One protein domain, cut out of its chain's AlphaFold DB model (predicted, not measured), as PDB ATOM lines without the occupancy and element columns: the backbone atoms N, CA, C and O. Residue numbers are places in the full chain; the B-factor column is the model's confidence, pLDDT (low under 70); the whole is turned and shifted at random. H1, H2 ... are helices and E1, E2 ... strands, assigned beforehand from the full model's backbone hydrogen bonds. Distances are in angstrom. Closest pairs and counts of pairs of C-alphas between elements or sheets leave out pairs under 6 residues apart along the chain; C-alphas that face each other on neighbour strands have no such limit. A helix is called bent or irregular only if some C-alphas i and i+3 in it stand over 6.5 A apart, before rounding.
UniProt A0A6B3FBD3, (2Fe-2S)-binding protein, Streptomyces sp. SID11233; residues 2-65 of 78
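AT A GLANCE: This is residues 2 to 65 of the 78 residues of the protein "(2Fe-2S)-binding protein" of Streptomyces sp. SID11233 (UniProt A0A6B3FBD3). Two helices, H1 and H2, fold back side by side as a helical hairpin, and a small hairpin of strands, E1 and E2, packs on the first half of H1. The 64 printed residues run H1, H2, E1, E2, with the sheet E1 - E2 antiparallel; the class is mostly helix. The whole is compact, radius of gyration of the C-alphas 11.9 A, spanning 38 by 26 by 16 A.

HOW THE PARTS SIT: H1, residues 2 to 20, and H2, residues 22 to 36, touch, closest at the C-alphas of Leu 18 and Arg 25, 6.2 A. They run opposite ways at a shallow tilt of 12 degrees. Every O i to N i+4 pair is within hydrogen-bond range in H1, 9 of 11 in H2. E1, residues 45 to 47, and E2, residues 54 to 56, form an antiparallel hairpin at 166 degrees, with N 46 and O 55 2.9 A apart. The closest C-alphas of H1 and E2, Gly 4 and Arg 56, are 6.2 A apart. H2 and E2 are apart.

IN THESE COORDINATES: H1 is 27.1 A long, from C-alpha 2 at (-21.913, 45.290, -7.618). H2 is 20.7 A long and irregular, C-alphas 23 and 26 being 7.9 A apart. E1 measures 7.1 A and E2 6.7 A, ending at C-alpha 56 (-32.666, 43.104, -4.959).

THE WHOLE: The C-alphas farthest apart, His 23 and Arg 64, are 38.3 A apart. The printed part has no cut, no link is long, and no printed residue is under 70 in pLDDT.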
ATOM      1  N   LEU A   2     -21.994  44.681  -6.280       83.12
ATOM      2  CA  LEU A   2     -21.913  45.290  -7.618       83.12
ATOM      3  C   LEU A   2     -22.892  44.659  -8.621       83.12
ATOM      4  O   LEU A   2     -23.625  45.386  -9.276       83.12
ATOM      5  N   ASP A   3     -22.994  43.329  -8.660       93.00
ATOM      6  CA  ASP A   3     -23.916  42.649  -9.587       93.00
ATOM      7  C   ASP A   3     -25.393  42.959  -9.290       93.00
ATOM      8  O   ASP A   3     -26.209  43.070 -10.197       93.00
ATOM      9  N   GLY A   4     -25.736  43.201  -8.019       92.44
ATOM     10  CA  GLY A   4     -27.068  43.674  -7.635       92.44
ATOM     11  C   GLY A   4     -27.339  45.111  -8.080       92.44
ATOM     12  O   GLY A   4     -28.457  45.418  -8.477       92.44
ATOM     13  N   ASN A   5     -26.333  45.992  -8.052       92.50
ATOM     14  CA  ASN A   5     -26.446  47.325  -8.654       92.50
ATOM     15  C   ASN A   5     -26.581  47.234 -10.183       92.50
ATOM     16  O   ASN A   5     -27.371  47.972 -10.759       92.50
ATOM     17  N   ALA A   6     -25.861  46.316 -10.832       95.06
ATOM     18  CA  ALA A   6     -25.959  46.097 -12.273       95.06
ATOM     19  C   ALA A   6     -27.353  45.590 -12.683       95.06
ATOM     20  O   ALA A   6     -27.944  46.124 -13.615       95.06
ATOM     21  N   ALA A   7     -27.923  44.633 -11.945       96.12
ATOM     22  CA  ALA A   7     -29.292  44.175 -12.177       96.12
ATOM     23  C   ALA A   7     -30.333  45.284 -11.939       96.12
ATOM     24  O   ALA A   7     -31.268  45.422 -12.721       96.12
ATOM     25  N   SER A   8     -30.140  46.114 -10.909       95.00
ATOM     26  CA  SER A   8     -30.961  47.313 -10.674       95.00
ATOM     27  C   SER A   8     -30.924  48.274 -11.865       95.00
ATOM     28  O   SER A   8     -31.970  48.702 -12.346       95.00
ATOM     29  N   ALA A   9     -29.725  48.560 -12.383       95.25
ATOM     30  CA  ALA A   9     -29.541  49.432 -13.536       95.25
ATOM     31  C   ALA A   9     -30.195  48.857 -14.801       95.25
ATOM     32  O   ALA A   9     -30.909  49.583 -15.482       95.25
ATOM     33  N   LEU A  10     -30.019  47.558 -15.073       96.75
ATOM     34  CA  LEU A  10     -30.658  46.866 -16.197       96.75
ATOM     35  C   LEU A  10     -32.181  47.053 -16.182       96.75
ATOM     36  O   LEU A  10     -32.771  47.469 -17.179       96.75
ATOM     37  N   VAL A  11     -32.814  46.767 -15.044       96.88
ATOM     38  CA  VAL A  11     -34.267  46.889 -14.893       96.88
ATOM     39  C   VAL A  11     -34.698  48.356 -14.990       96.88
ATOM     40  O   VAL A  11     -35.643  48.665 -15.713       96.88
ATOM     41  N   GLY A  12     -33.978  49.272 -14.336       95.50
ATOM     42  CA  GLY A  12     -34.250  50.707 -14.411       95.50
ATOM     43  C   GLY A  12     -34.198  51.249 -15.843       95.50
ATOM     44  O   GLY A  12     -35.098  51.981 -16.256       95.50
ATOM     45  N   SER A  13     -33.202  50.843 -16.635       96.56
ATOM     46  CA  SER A  13     -33.114  51.178 -18.062       96.56
ATOM     47  C   SER A  13     -34.289  50.612 -18.860       96.56
ATOM     48  O   SER A  13     -34.846  51.315 -19.702       96.56
ATOM     49  N   GLY A  14     -34.715  49.381 -18.565       96.00
ATOM     50  CA  GLY A  14     -35.928  48.807 -19.143       96.00
ATOM     51  C   GLY A  14     -37.181  49.629 -18.816       96.00
ATOM     52  O   GLY A  14     -37.980  49.899 -19.706       96.00
ATOM     53  N   GLY A  15     -37.324  50.113 -17.580       94.69
ATOM     54  CA  GLY A  15     -38.426  51.003 -17.190       94.69
ATOM     55  C   GLY A  15     -38.451  52.312 -17.990       94.69
ATOM     56  O   GLY A  15     -39.507  52.725 -18.471       94.69
ATOM     57  N   VAL A  16     -37.287  52.933 -18.211       95.88
ATOM     58  CA  VAL A  16     -37.161  54.135 -19.061       95.88
ATOM     59  C   VAL A  16     -37.570  53.833 -20.507       95.88
ATOM     60  O   VAL A  16     -38.350  54.583 -21.095       95.88
ATOM     61  N   LEU A  17     -37.091  52.719 -21.074       95.94
ATOM     62  CA  LEU A  17     -37.455  52.297 -22.429       95.94
ATOM     63  C   LEU A  17     -38.954  52.027 -22.563       95.94
ATOM     64  O   LEU A  17     -39.557  52.472 -23.537       95.94
ATOM     65  N   LEU A  18     -39.556  51.360 -21.578       94.81
ATOM     66  CA  LEU A  18     -40.985  51.064 -21.552       94.81
ATOM     67  C   LEU A  18     -41.831  52.340 -21.473       94.81
ATOM     68  O   LEU A  18     -42.860  52.434 -22.139       94.81
ATOM     69  N   SER A  19     -41.383  53.331 -20.698       94.19
ATOM     70  CA  SER A  19     -42.050  54.634 -20.611       94.19
ATOM     71  C   SER A  19     -42.014  55.389 -21.939       94.19
ATOM     72  O   SER A  19     -42.989  56.050 -22.284       94.19
ATOM     73  N   ALA A  20     -40.904  55.313 -22.677       97.31
ATOM     74  CA  ALA A  20     -40.769  55.959 -23.980       97.31
ATOM     75  C   ALA A  20     -41.468  55.174 -25.108       97.31
ATOM     76  O   ALA A  20     -41.957  55.769 -26.065       97.31
ATOM     77  N   HIS A  21     -41.546  53.844 -24.989       95.88
ATOM     78  CA  HIS A  21     -42.060  52.948 -26.025       95.88
ATOM     79  C   HIS A  21     -43.008  51.882 -25.436       95.88
ATOM     80  O   HIS A  21     -42.669  50.700 -25.393       95.88
ATOM     81  N   PRO A  22     -44.242  52.238 -25.031       95.12
ATOM     82  CA  PRO A  22     -45.141  51.295 -24.353       95.12
ATOM     83  C   PRO A  22     -45.482  50.030 -25.160       95.12
ATOM     84  O   PRO A  22     -45.801  48.987 -24.588       95.12
ATOM     85  N   HIS A  23     -45.398  50.106 -26.491       95.75
ATOM     86  CA  HIS A  23     -45.702  49.005 -27.404       95.75
ATOM     87  C   HIS A  23     -44.695  47.846 -27.331       95.75
ATOM     88  O   HIS A  23     -45.044  46.733 -27.718       95.75
ATOM     89  N   VAL A  24     -43.480  48.053 -26.799       94.69
ATOM     90  CA  VAL A  24     -42.476  46.977 -26.663       94.69
ATOM     91  C   VAL A  24     -42.574  46.207 -25.343       94.69
ATOM     92  O   VAL A  24     -41.680  45.425 -25.034       94.69
ATOM     93  N   ARG A  25     -43.644  46.397 -24.553       93.19
ATOM     94  CA  ARG A  25     -43.792  45.811 -23.204       93.19
ATOM     95  C   ARG A  25     -43.467  44.319 -23.132       93.19
ATOM     96  O   ARG A  25     -42.690  43.928 -22.270       93.19
ATOM     97  N   GLY A  26     -44.070  43.509 -24.004       93.38
ATOM     98  CA  GLY A  26     -43.865  42.056 -24.019       93.38
ATOM     99  C   GLY A  26     -42.406  41.688 -24.308       93.38
ATOM    100  O   GLY A  26     -41.732  41.192 -23.405       93.38
ATOM    101  N   PRO A  27     -41.884  42.028 -25.503       95.00
ATOM    102  CA  PRO A  27     -40.505  41.713 -25.878       95.00
ATOM    103  C   PRO A  27     -39.452  42.259 -24.903       95.00
ATOM    104  O   PRO A  27     -38.463  41.593 -24.604       95.00
ATOM    105  N   LEU A  28     -39.656  43.468 -24.366       95.31
ATOM    106  CA  LEU A  28     -38.727  44.069 -23.409       95.31
ATOM    107  C   LEU A  28     -38.753  43.353 -22.051       95.31
ATOM    108  O   LEU A  28     -37.700  43.151 -21.447       95.31
ATOM    109  N   GLY A  29     -39.936  42.957 -21.576       94.06
ATOM    110  CA  GLY A  29     -40.083  42.173 -20.351       94.06
ATOM    111  C   GLY A  29     -39.396  40.811 -20.446       94.06
ATOM    112  O   GLY A  29     -38.695  40.408 -19.514       94.06
ATOM    113  N   GLU A  30     -39.546  40.137 -21.585       94.44
ATOM    114  CA  GLU A  30     -38.871  38.872 -21.890       94.44
ATOM    115  C   GLU A  30     -37.349  39.047 -21.887       94.44
ATOM    116  O   GLU A  30     -36.662  38.377 -21.113       94.44
ATOM    117  N   LEU A  31     -36.828  40.025 -22.636       95.81
ATOM    118  CA  LEU A  31     -35.393  40.304 -22.709       95.81
ATOM    119  C   LEU A  31     -34.781  40.617 -21.336       95.81
ATOM    120  O   LEU A  31     -33.742  40.066 -20.971       95.81
ATOM    121  N   VAL A  32     -35.416  41.488 -20.545       96.56
ATOM    122  CA  VAL A  32     -34.923  41.814 -19.195       96.56
ATOM    123  C   VAL A  32     -34.943  40.574 -18.298       96.56
ATOM    124  O   VAL A  32     -33.999  40.350 -17.539       96.56
ATOM    125  N   THR A  33     -35.982  39.743 -18.401       95.00
ATOM    126  CA  THR A  33     -36.083  38.494 -17.634       95.00
ATOM    127  C   THR A  33     -34.974  37.510 -18.002       95.00
ATOM    128  O   THR A  33     -34.379  36.907 -17.107       95.00
ATOM    129  N   GLU A  34     -34.668  37.355 -19.290       95.81
ATOM    130  CA  GLU A  34     -33.579  36.497 -19.763       95.81
ATOM    131  C   GLU A  34     -32.215  36.993 -19.280       95.81
ATOM    132  O   GLU A  34     -31.449  36.225 -18.692       95.81
ATOM    133  N   LEU A  35     -31.935  38.290 -19.428       96.19
ATOM    134  CA  LEU A  35     -30.680  38.893 -18.977       96.19
ATOM    135  C   LEU A  35     -30.483  38.756 -17.460       96.19
ATOM    136  O   LEU A  35     -29.380  38.454 -17.005       96.19
ATOM    137  N   LEU A  36     -31.548  38.898 -16.661       96.44
ATOM    138  CA  LEU A  36     -31.492  38.699 -15.208       96.44
ATOM    139  C   LEU A  36     -31.184  37.255 -14.794       96.44
ATOM    140  O   LEU A  36     -30.737  37.031 -13.668       96.44
ATOM    141  N   ARG A  37     -31.424  36.271 -15.665       95.81
ATOM    142  CA  ARG A  37     -31.100  34.857 -15.420       95.81
ATOM    143  C   ARG A  37     -29.685  34.491 -15.862       95.81
ATOM    144  O   ARG A  37     -29.254  33.367 -15.612       95.81
ATOM    145  N   TRP A  38     -28.957  35.411 -16.489       95.44
ATOM    146  CA  TRP A  38     -27.679  35.117 -17.120       95.44
ATOM    147  C   TRP A  38     -26.471  35.530 -16.267       95.44
ATOM    148  O   TRP A  38     -26.415  36.615 -15.679       95.44
ATOM    149  N   GLY A  39     -25.463  34.654 -16.225       94.75
ATOM    150  CA  GLY A  39     -24.152  34.936 -15.642       94.75
ATOM    151  C   GLY A  39     -24.212  35.472 -14.207       94.75
ATOM    152  O   GLY A  39     -24.881  34.912 -13.342       94.75
ATOM    153  N   ARG A  40     -23.499  36.574 -13.946       94.81
ATOM    154  CA  ARG A  40     -23.392  37.170 -12.599       94.81
ATOM    155  C   ARG A  40     -24.663  37.889 -12.140       94.81
ATOM    156  O   ARG A  40     -24.762  38.220 -10.961       94.81
ATOM    157  N   LEU A  41     -25.622  38.137 -13.039       95.56
ATOM    158  CA  LEU A  41     -26.905  38.757 -12.687       95.56
ATOM    159  C   LEU A  41     -27.878  37.743 -12.091       95.56
ATOM    160  O   LEU A  41     -28.730  38.126 -11.279       95.56
ATOM    161  N   ALA A  42     -27.704  36.463 -12.441       96.25
ATOM    162  CA  ALA A  42     -28.515  35.361 -11.961       96.25
ATOM    163  C   ALA A  42     -28.620  35.398 -10.436       96.25
ATOM    164  O   ALA A  42     -27.646  35.249  -9.697       96.25
ATOM    165  N   GLY A  43     -29.839  35.628  -9.951       94.38
ATOM    166  CA  GLY A  43     -30.087  35.614  -8.523       94.38
ATOM    167  C   GLY A  43     -29.553  36.836  -7.760       94.38
ATOM    168  O   GLY A  43     -29.286  36.782  -6.558       94.38
ATOM    169  N   THR A  44     -29.407  37.979  -8.400       95.81
ATOM    170  CA  THR A  44     -29.095  39.226  -7.679       95.81
ATOM    171  C   THR A  44     -30.356  39.973  -7.225       95.81
ATOM    172  O   THR A  44     -30.297  40.834  -6.341       95.81
ATOM    173  N   GLY A  45     -31.516  39.576  -7.750       94.50
ATOM    174  CA  GLY A  45     -32.840  40.094  -7.430       94.50
ATOM    175  C   GLY A  45     -33.938  39.302  -8.134       94.50
ATOM    176  O   GLY A  45     -33.680  38.231  -8.682       94.50
ATOM    177  N   HIS A  46     -35.155  39.826  -8.098       94.12
ATOM    178  CA  HIS A  46     -36.303  39.302  -8.830       94.12
ATOM    179  C   HIS A  46     -37.221  40.444  -9.267       94.12
ATOM    180  O   HIS A  46     -37.312  41.470  -8.588       94.12
ATOM    181  N   LEU A  47     -37.891  40.259 -10.402       94.00
ATOM    182  CA  LEU A  47     -38.975  41.143 -10.816       94.00
ATOM    183  C   LEU A  47     -40.172  40.935  -9.881       94.00
ATOM    184  O   LEU A  47     -40.494  39.801  -9.529       94.00
ATOM    185  N   THR A  48     -40.812  42.023  -9.472       91.12
ATOM    186  CA  THR A  48     -41.985  42.017  -8.588       91.12
ATOM    187  C   THR A  48     -43.279  42.340  -9.326       91.12
ATOM    188  O   THR A  48     -44.349  42.140  -8.761       91.12
ATOM    189  N   ALA A  49     -43.204  42.830 -10.567       85.38
ATOM    190  CA  ALA A  49     -44.370  43.085 -11.404       85.38
ATOM    191  C   ALA A  49     -44.010  43.091 -12.910       85.38
ATOM    192  O   ALA A  49     -42.830  43.200 -13.261       85.38
ATOM    193  N   PRO A  50     -45.009  42.957 -13.809       75.19
ATOM    194  CA  PRO A  50     -44.802  42.903 -15.265       75.19
ATOM    195  C   PRO A  50     -44.271  44.200 -15.890       75.19
ATOM    196  O   PRO A  50     -43.814  44.204 -17.028       75.19
ATOM    197  N   ASP A  51     -44.350  45.314 -15.170       78.94
ATOM    198  CA  ASP A  51     -43.877  46.643 -15.563       78.94
ATOM    199  C   ASP A  51     -42.416  46.899 -15.169       78.94
ATOM    200  O   ASP A  51     -41.988  48.048 -15.078       78.94
ATOM    201  N   LEU A  52     -41.639  45.829 -14.975       88.62
ATOM    202  CA  LEU A  52     -40.233  45.889 -14.583       88.62
ATOM    203  C   LEU A  52     -40.020  46.500 -13.188       88.62
ATOM    204  O   LEU A  52     -38.974  47.081 -12.909       88.62
ATOM    205  N   ALA A  53     -40.965  46.325 -12.262       90.81
ATOM    206  CA  ALA A  53     -40.652  46.517 -10.849       90.81
ATOM    207  C   ALA A  53     -39.660  45.433 -10.385       90.81
ATOM    208  O   ALA A  53     -39.790  44.266 -10.760       90.81
ATOM    209  N   PHE A  54     -38.664  45.798  -9.574       94.75
ATOM    210  CA  PHE A  54     -37.567  44.904  -9.193       94.75
ATOM    211  C   PHE A  54     -37.184  45.042  -7.725       94.75
ATOM    212  O   PHE A  54     -37.173  46.135  -7.156       94.75
ATOM    213  N   ARG A  55     -36.808  43.912  -7.125       95.00
ATOM    214  CA  ARG A  55     -36.328  43.821  -5.750       95.00
ATOM    215  C   ARG A  55     -35.000  43.085  -5.716       95.00
ATOM    216  O   ARG A  55     -34.885  41.937  -6.147       95.00
ATOM    217  N   ARG A  56     -33.983  43.724  -5.141       94.56
ATOM    218  CA  ARG A  56     -32.666  43.104  -4.959       94.56
ATOM    219  C   ARG A  56     -32.654  42.102  -3.815       94.56
ATOM    220  O   ARG A  56     -33.423  42.214  -2.867       94.56
ATOM    221  N   ARG A  57     -31.691  41.177  -3.864       94.62
ATOM    222  CA  ARG A  57     -31.325  40.293  -2.740       94.62
ATOM    223  C   ARG A  57     -30.144  40.817  -1.915       94.62
ATOM    224  O   ARG A  57     -29.788  40.221  -0.909       94.62
ATOM    225  N   SER A  58     -29.543  41.940  -2.319       90.81
ATOM    226  CA  SER A  58     -28.454  42.607  -1.594       90.81
ATOM    227  C   SER A  58     -28.759  44.083  -1.337       90.81
ATOM    228  O   SER A  58     -29.308  44.755  -2.210       90.81
ATOM    229  N   CYS A  59     -28.334  44.611  -0.187       90.88
ATOM    230  CA  CYS A  59     -28.500  46.023   0.155       90.88
ATOM    231  C   CYS A  59     -27.406  46.895  -0.486       90.88
ATOM    232  O   CYS A  59     -26.221  46.598  -0.343       90.88
ATOM    233  N   CYS A  60     -27.782  48.000  -1.143       87.56
ATOM    234  CA  CYS A  60     -26.818  48.973  -1.681       87.56
ATOM    235  C   CYS A  60     -26.239  49.938  -0.647       87.56
ATOM    236  O   CYS A  60     -25.356  50.716  -0.990       87.56
ATOM    237  N   LEU A  61     -26.765  49.937   0.581       90.44
ATOM    238  CA  LEU A  61     -26.373  50.846   1.661       90.44
ATOM    239  C   LEU A  61     -26.552  52.347   1.354       90.44
ATOM    240  O   LEU A  61     -26.068  53.171   2.123       90.44
ATOM    241  N   TYR A  62     -27.298  52.719   0.304       87.81
ATOM    242  CA  TYR A  62     -27.571  54.126  -0.033       87.81
ATOM    243  C   TYR A  62     -28.213  54.896   1.129       87.81
ATOM    244  O   TYR A  62     -27.882  56.049   1.359       87.81
ATOM    245  N   TYR A  63     -29.037  54.228   1.942       89.56
ATOM    246  CA  TYR A  63     -29.654  54.817   3.133       89.56
ATOM    247  C   TYR A  63     -28.647  55.295   4.199       89.56
ATOM    248  O   TYR A  63     -29.033  56.010   5.115       89.56
ATOM    249  N   ARG A  64     -27.377  54.873   4.125       92.12
ATOM    250  CA  ARG A  64     -26.330  55.274   5.078       92.12
ATOM    251  C   ARG A  64     -25.650  56.593   4.710       92.12
ATOM    252  O   ARG A  64     -24.842  57.078   5.497       92.12
ATOM    253  N   THR A  65     -25.912  57.157   3.531       92.31
ATOM    254  CA  THR A  65     -25.339  58.453   3.147       92.31
ATOM    255  C   THR A  65     -26.045  59.596   3.885       92.31
ATOM    256  O   THR A  65     -27.194  59.442   4.313       92.31
TER     257      THR A  65